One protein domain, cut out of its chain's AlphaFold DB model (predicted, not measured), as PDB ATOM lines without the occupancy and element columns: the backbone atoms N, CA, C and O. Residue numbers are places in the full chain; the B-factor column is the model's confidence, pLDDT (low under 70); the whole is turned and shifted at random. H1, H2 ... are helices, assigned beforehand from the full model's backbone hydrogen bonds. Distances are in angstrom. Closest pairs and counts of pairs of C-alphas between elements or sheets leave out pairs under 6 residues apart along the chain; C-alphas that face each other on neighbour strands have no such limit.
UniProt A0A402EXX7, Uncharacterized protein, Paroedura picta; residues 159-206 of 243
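AT A GLANCE: This is residues 159 to 206 of the 243 residues of an uncharacterized protein of Paroedura picta (UniProt A0A402EXX7). Two long helices, H1 and H2, run side by side in opposite ways, their lines only 8 degrees from each other and their centres 12.2 A apart, and the chain folds back between them at one end, through residues 182 to 185, in a narrow U. They stand loosely, with few close approaches along their length. The printed part has 48 residues with two named helices, H1 then H2, and no named strand, and its class is all helix. The whole is loose, with a radius of gyration of the C-alphas of 12.3 A, and a rod spanning 37 by 18 by 6 A.

IN THESE COORDINATES: H1 is residues 160 to 181, 31.7 A from first to last C-alpha, beginning at C-alpha 160 at (-1.389, 19.374, 11.466). H2 is residues 186 to 205, 29.2 A long, ending at C-alpha 205 at (-15.376, 12.883, 5.849).

HOW THE PARTS SIT: H1 and H2 are close but not clearly touching, with 2 pairs of C-alphas within 8 A. Their closest C-alphas, those of Leu 179 and Gln 189, are 7.1 A apart. They run opposite ways at a shallow tilt of 8 degrees. In H1 and H2 every O i to N i+4 pair is within hydrogen-bond range.

THE WHOLE: The two C-alphas farthest apart, those of Asn 159 and Lys 185, are 37.5 A apart. The printed part has no cut, and the link from H1 to H2 is tight. Residues 181 to 187 stand free. The pLDDT is under 70 at residues 159 to 162, 183 to 184 and 200 to 206.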
ATOM      1  N   ASN A 159       1.927  18.949   8.426       59.00
ATOM      2  CA  ASN A 159       0.513  19.005   8.125       59.00
ATOM      3  C   ASN A 159      -0.174  18.657   9.456       59.00
ATOM      4  O   ASN A 159      -0.015  17.525   9.914       59.00
ATOM      5  N   PRO A 160      -0.845  19.611  10.131       62.00
ATOM      6  CA  PRO A 160      -1.389  19.374  11.466       62.00
ATOM      7  C   PRO A 160      -2.385  18.206  11.469       62.00
ATOM      8  O   PRO A 160      -2.551  17.538  12.484       62.00
ATOM      9  N   GLU A 161      -2.989  17.914  10.317       65.31
ATOM     10  CA  GLU A 161      -3.856  16.761  10.090       65.31
ATOM     11  C   GLU A 161      -3.073  15.440  10.005       65.31
ATOM     12  O   GLU A 161      -3.511  14.420  10.537       65.31
ATOM     13  N   LEU A 162      -1.882  15.448   9.399       69.00
ATOM     14  CA  LEU A 162      -0.979  14.292   9.367       69.00
ATOM     15  C   LEU A 162      -0.395  14.018  10.759       69.00
ATOM     16  O   LEU A 162      -0.323  12.861  11.172       69.00
ATOM     17  N   ASP A 163      -0.068  15.069  11.513       76.81
ATOM     18  CA  ASP A 163       0.374  14.969  12.906       76.81
ATOM     19  C   ASP A 163      -0.758  14.461  13.821       76.81
ATOM     20  O   ASP A 163      -0.520  13.583  14.654       76.81
ATOM     21  N   PHE A 164      -1.999  14.938  13.640       84.94
ATOM     22  CA  PHE A 164      -3.170  14.451  14.382       84.94
ATOM     23  C   PHE A 164      -3.457  12.981  14.084       84.94
ATOM     24  O   PHE A 164      -3.588  12.194  15.018       84.94
ATOM     25  N   ASN A 165      -3.513  12.587  12.808       84.12
ATOM     26  CA  ASN A 165      -3.744  11.194  12.422       84.12
ATOM     27  C   ASN A 165      -2.636  10.277  12.950       84.12
ATOM     28  O   ASN A 165      -2.922   9.203  13.473       84.12
ATOM     29  N   THR A 166      -1.380  10.721  12.891       84.56
ATOM     30  CA  THR A 166      -0.243   9.975  13.446       84.56
ATOM     31  C   THR A 166      -0.374   9.806  14.962       84.56
ATOM     32  O   THR A 166      -0.258   8.690  15.471       84.56
ATOM     33  N   GLY A 167      -0.675  10.884  15.694       86.06
ATOM     34  CA  GLY A 167      -0.883  10.840  17.144       86.06
ATOM     35  C   GLY A 167      -2.106  10.011  17.549       86.06
ATOM     36  O   GLY A 167      -2.060   9.259  18.524       86.06
ATOM     37  N   TYR A 168      -3.179  10.083  16.765       88.12
ATOM     38  CA  TYR A 168      -4.392   9.299  16.954       88.12
ATOM     39  C   TYR A 168      -4.129   7.802  16.759       88.12
ATOM     40  O   TYR A 168      -4.438   7.011  17.648       88.12
ATOM     41  N   LEU A 169      -3.482   7.403  15.658       88.25
ATOM     42  CA  LEU A 169      -3.102   6.008  15.401       88.25
ATOM     43  C   LEU A 169      -2.153   5.459  16.472       88.25
ATOM     44  O   LEU A 169      -2.276   4.299  16.869       88.25
ATOM     45  N   HIS A 170      -1.233   6.286  16.975       88.00
ATOM     46  CA  HIS A 170      -0.364   5.916  18.089       88.00
ATOM     47  C   HIS A 170      -1.171   5.638  19.367       88.00
ATOM     48  O   HIS A 170      -0.982   4.606  20.007       88.00
ATOM     49  N   CYS A 171      -2.115   6.519  19.710       89.88
ATOM     50  CA  CYS A 171      -3.029   6.327  20.838       89.88
ATOM     51  C   CYS A 171      -3.868   5.044  20.688       89.88
ATOM     52  O   CYS A 171      -4.007   4.278  21.644       89.88
ATOM     53  N   LEU A 172      -4.373   4.761  19.480       88.81
ATOM     54  CA  LEU A 172      -5.106   3.525  19.196       88.81
ATOM     55  C   LEU A 172      -4.259   2.284  19.436       88.81
ATOM     56  O   LEU A 172      -4.706   1.353  20.105       88.81
ATOM     57  N   ARG A 173      -3.034   2.273  18.903       88.56
ATOM     58  CA  ARG A 173      -2.102   1.157  19.072       88.56
ATOM     59  C   ARG A 173      -1.842   0.886  20.548       88.56
ATOM     60  O   ARG A 173      -1.944  -0.262  20.969       88.56
ATOM     61  N   GLU A 174      -1.564   1.929  21.324       89.44
ATOM     62  CA  GLU A 174      -1.289   1.790  22.754       89.44
ATOM     63  C   GLU A 174      -2.519   1.303  23.526       89.44
ATOM     64  O   GLU A 174      -2.419   0.450  24.402       89.44
ATOM     65  N   THR A 175      -3.707   1.772  23.142       87.88
ATOM     66  CA  THR A 175      -4.963   1.311  23.739       87.88
ATOM     67  C   THR A 175      -5.201  -0.176  23.466       87.88
ATOM     68  O   THR A 175      -5.589  -0.911  24.373       87.88
ATOM     69  N   PHE A 176      -4.938  -0.655  22.246       85.19
ATOM     70  CA  PHE A 176      -5.029  -2.085  21.933       85.19
ATOM     71  C   PHE A 176      -3.971  -2.915  22.655       85.19
ATOM     72  O   PHE A 176      -4.285  -4.002  23.132       85.19
ATOM     73  N   ASN A 177      -2.756  -2.385  22.783       87.12
ATOM     74  CA  ASN A 177      -1.682  -3.002  23.549       87.12
ATOM     75  C   ASN A 177      -2.098  -3.173  25.020       87.12
ATOM     76  O   ASN A 177      -2.086  -4.284  25.542       87.12
ATOM     77  N   PHE A 178      -2.600  -2.116  25.658       85.38
ATOM     78  CA  PHE A 178      -3.111  -2.158  27.031       85.38
ATOM     79  C   PHE A 178      -4.254  -3.169  27.214       85.38
ATOM     80  O   PHE A 178      -4.233  -3.975  28.143       85.38
ATOM     81  N   LEU A 179      -5.226  -3.181  26.296       83.19
ATOM     82  CA  LEU A 179      -6.342  -4.134  26.322       83.19
ATOM     83  C   LEU A 179      -5.922  -5.588  26.073       83.19
ATOM     84  O   LEU A 179      -6.725  -6.483  26.316       83.19
ATOM     85  N   SER A 180      -4.713  -5.835  25.566       81.44
ATOM     86  CA  SER A 180      -4.169  -7.191  25.455       81.44
ATOM     87  C   SER A 180      -3.566  -7.691  26.772       81.44
ATOM     88  O   SER A 180      -3.608  -8.889  27.038       81.44
ATOM     89  N   TYR A 181      -3.050  -6.782  27.611       80.12
ATOM     90  CA  TYR A 181      -2.438  -7.111  28.904       80.12
ATOM     91  C   TYR A 181      -3.447  -7.185  30.048       80.12
ATOM     92  O   TYR A 181      -3.308  -8.009  30.949       80.12
ATOM     93  N   CYS A 182      -4.451  -6.314  30.047       70.06
ATOM     94  CA  CYS A 182      -5.572  -6.413  30.973       70.06
ATOM     95  C   CYS A 182      -6.597  -7.353  30.361       70.06
ATOM     96  O   CYS A 182      -6.927  -7.121  29.217       70.06
ATOM     97  N   GLU A 183      -7.130  -8.347  31.075       67.31
ATOM     98  CA  GLU A 183      -8.210  -9.215  30.578       67.31
ATOM     99  C   GLU A 183      -9.539  -8.430  30.567       67.31
ATOM    100  O   GLU A 183     -10.237  -8.364  31.588       67.31
ATOM    101  N   PRO A 184      -9.921  -7.747  29.467       63.69
ATOM    102  CA  PRO A 184     -11.097  -6.904  29.467       63.69
ATOM    103  C   PRO A 184     -12.292  -7.810  29.171       63.69
ATOM    104  O   PRO A 184     -12.210  -8.771  28.401       63.69
ATOM    105  N   LYS A 185     -13.472  -7.482  29.699       73.62
ATOM    106  CA  LYS A 185     -14.700  -8.094  29.172       73.62
ATOM    107  C   LYS A 185     -14.731  -7.842  27.656       73.62
ATOM    108  O   LYS A 185     -14.652  -6.683  27.246       73.62
ATOM    109  N   ARG A 186     -14.855  -8.898  26.837       77.19
ATOM    110  CA  ARG A 186     -14.860  -8.823  25.352       77.19
ATOM    111  C   ARG A 186     -15.816  -7.754  24.807       77.19
ATOM    112  O   ARG A 186     -15.550  -7.124  23.784       77.19
ATOM    113  N   GLU A 187     -16.895  -7.497  25.540       79.88
ATOM    114  CA  GLU A 187     -17.875  -6.450  25.255       79.88
ATOM    115  C   GLU A 187     -17.275  -5.033  25.309       79.88
ATOM    116  O   GLU A 187     -17.489  -4.223  24.409       79.88
ATOM    117  N   THR A 188     -16.471  -4.723  26.330       80.62
ATOM    118  CA  THR A 188     -15.822  -3.411  26.483       80.62
ATOM    119  C   THR A 188     -14.809  -3.170  25.371       80.62
ATOM    120  O   THR A 188     -14.790  -2.090  24.786       80.62
ATOM    121  N   GLN A 189     -14.022  -4.192  25.027       81.62
ATOM    122  CA  GLN A 189     -13.067  -4.137  23.921       81.62
ATOM    123  C   GLN A 189     -13.779  -3.867  22.586       81.62
ATOM    124  O   GLN A 189     -13.403  -2.951  21.858       81.62
ATOM    125  N   THR A 190     -14.865  -4.593  22.306       83.19
ATOM    126  CA  THR A 190     -15.663  -4.427  21.080       83.19
ATOM    127  C   THR A 190     -16.290  -3.035  20.989       83.19
ATOM    128  O   THR A 190     -16.229  -2.382  19.945       83.19
ATOM    129  N   ARG A 191     -16.856  -2.534  22.095       84.69
ATOM    130  CA  ARG A 191     -17.435  -1.184  22.164       84.69
ATOM    131  C   ARG A 191     -16.388  -0.095  21.936       84.69
ATOM    132  O   ARG A 191     -16.684   0.887  21.255       84.69
ATOM    133  N   LEU A 192     -15.181  -0.275  22.468       84.75
ATOM    134  CA  LEU A 192     -14.096   0.687  22.330       84.75
ATOM    135  C   LEU A 192     -13.528   0.708  20.902       84.75
ATOM    136  O   LEU A 192     -13.413   1.782  20.315       84.75
ATOM    137  N   ILE A 193     -13.282  -0.466  20.303       83.50
ATOM    138  CA  ILE A 193     -12.880  -0.597  18.890       83.50
ATOM    139  C   ILE A 193     -13.898   0.108  17.986       83.50
ATOM    140  O   ILE A 193     -13.534   0.950  17.166       83.50
ATOM    141  N   LYS A 194     -15.193  -0.176  18.179       85.69
ATOM    142  CA  LYS A 194     -16.277   0.433  17.398       85.69
ATOM    143  C   LYS A 194     -16.294   1.958  17.520       85.69
ATOM    144  O   LYS A 194     -16.547   2.647  16.532       85.69
ATOM    145  N   HIS A 195     -16.044   2.490  18.716       86.12
ATOM    146  CA  HIS A 195     -15.983   3.930  18.941       86.12
ATOM    147  C   HIS A 195     -14.818   4.573  18.181       86.12
ATOM    148  O   HIS A 195     -15.023   5.553  17.467       86.12
ATOM    149  N   PHE A 196     -13.623   3.989  18.262       84.31
ATOM    150  CA  PHE A 196     -12.447   4.504  17.566       84.31
ATOM    151  C   PHE A 196     -12.587   4.455  16.039       84.31
ATOM    152  O   PHE A 196     -12.378   5.465  15.371       84.31
ATOM    153  N   CYS A 197     -13.063   3.344  15.470       81.38
ATOM    154  CA  CYS A 197     -13.311   3.268  14.026       81.38
ATOM    155  C   CYS A 197     -14.325   4.323  13.550       81.38
ATOM    156  O   CYS A 197     -14.160   4.895  12.476       81.38
ATOM    157  N   LYS A 198     -15.344   4.641  14.360       80.75
ATOM    158  CA  LYS A 198     -16.324   5.687  14.033       80.75
ATOM    159  C   LYS A 198     -15.701   7.087  14.017       80.75
ATOM    160  O   LYS A 198     -16.028   7.879  13.140       80.75
ATOM    161  N   VAL A 199     -14.824   7.397  14.972       74.56
ATOM    162  CA  VAL A 199     -14.151   8.707  15.053       74.56
ATOM    163  C   VAL A 199     -13.186   8.908  13.881       74.56
ATOM    164  O   VAL A 199     -13.156   9.994  13.311       74.56
ATOM    165  N   HIS A 200     -12.472   7.857  13.466       69.88
ATOM    166  CA  HIS A 200     -11.584   7.907  12.301       69.88
ATOM    167  C   HIS A 200     -12.339   8.229  10.997       69.88
ATOM    168  O   HIS A 200     -11.922   9.098  10.239       69.88
ATOM    169  N   VAL A 201     -13.501   7.602  10.786       63.97
ATOM    170  CA  VAL A 201     -14.357   7.832   9.605       63.97
ATOM    171  C   VAL A 201     -14.927   9.259   9.571       63.97
ATOM    172  O   VAL A 201     -15.044   9.857   8.506       63.97
ATOM    173  N   ILE A 202     -15.249   9.855  10.725       60.62
ATOM    174  CA  ILE A 202     -15.751  11.240  10.790       60.62
ATOM    175  C   ILE A 202     -14.648  12.257  10.454       60.62
ATOM    176  O   ILE A 202     -14.936  13.275   9.825       60.62
ATOM    177  N   ALA A 203     -13.397  11.985  10.839       59.28
ATOM    178  CA  ALA A 203     -12.263  12.850  10.519       59.28
ATOM    179  C   ALA A 203     -11.957  12.872   9.008       59.28
ATOM    180  O   ALA A 203     -11.671  13.936   8.470       59.28
ATOM    181  N   ASP A 204     -12.105  11.736   8.317       57.31
ATOM    182  CA  ASP A 204     -11.853  11.620   6.870       57.31
ATOM    183  C   ASP A 204     -12.975  12.263   6.018       57.31
ATOM    184  O   ASP A 204     -12.733  12.843   4.958       57.31
ATOM    185  N   HIS A 205     -14.220  12.256   6.513       56.84
ATOM    186  CA  HIS A 205     -15.376  12.883   5.849       56.84
ATOM    187  C   HIS A 205     -15.585  14.372   6.168       56.84
ATOM    188  O   HIS A 205     -16.425  15.015   5.538       56.84
ATOM    189  N   ALA A 206     -14.830  14.954   7.105       49.78
ATOM    190  CA  ALA A 206     -14.814  16.404   7.333       49.78
ATOM    191  C   ALA A 206     -14.051  17.173   6.235       49.78
ATOM    192  O   ALA A 206     -14.002  18.403   6.259       49.78
TER     193      ALA A 206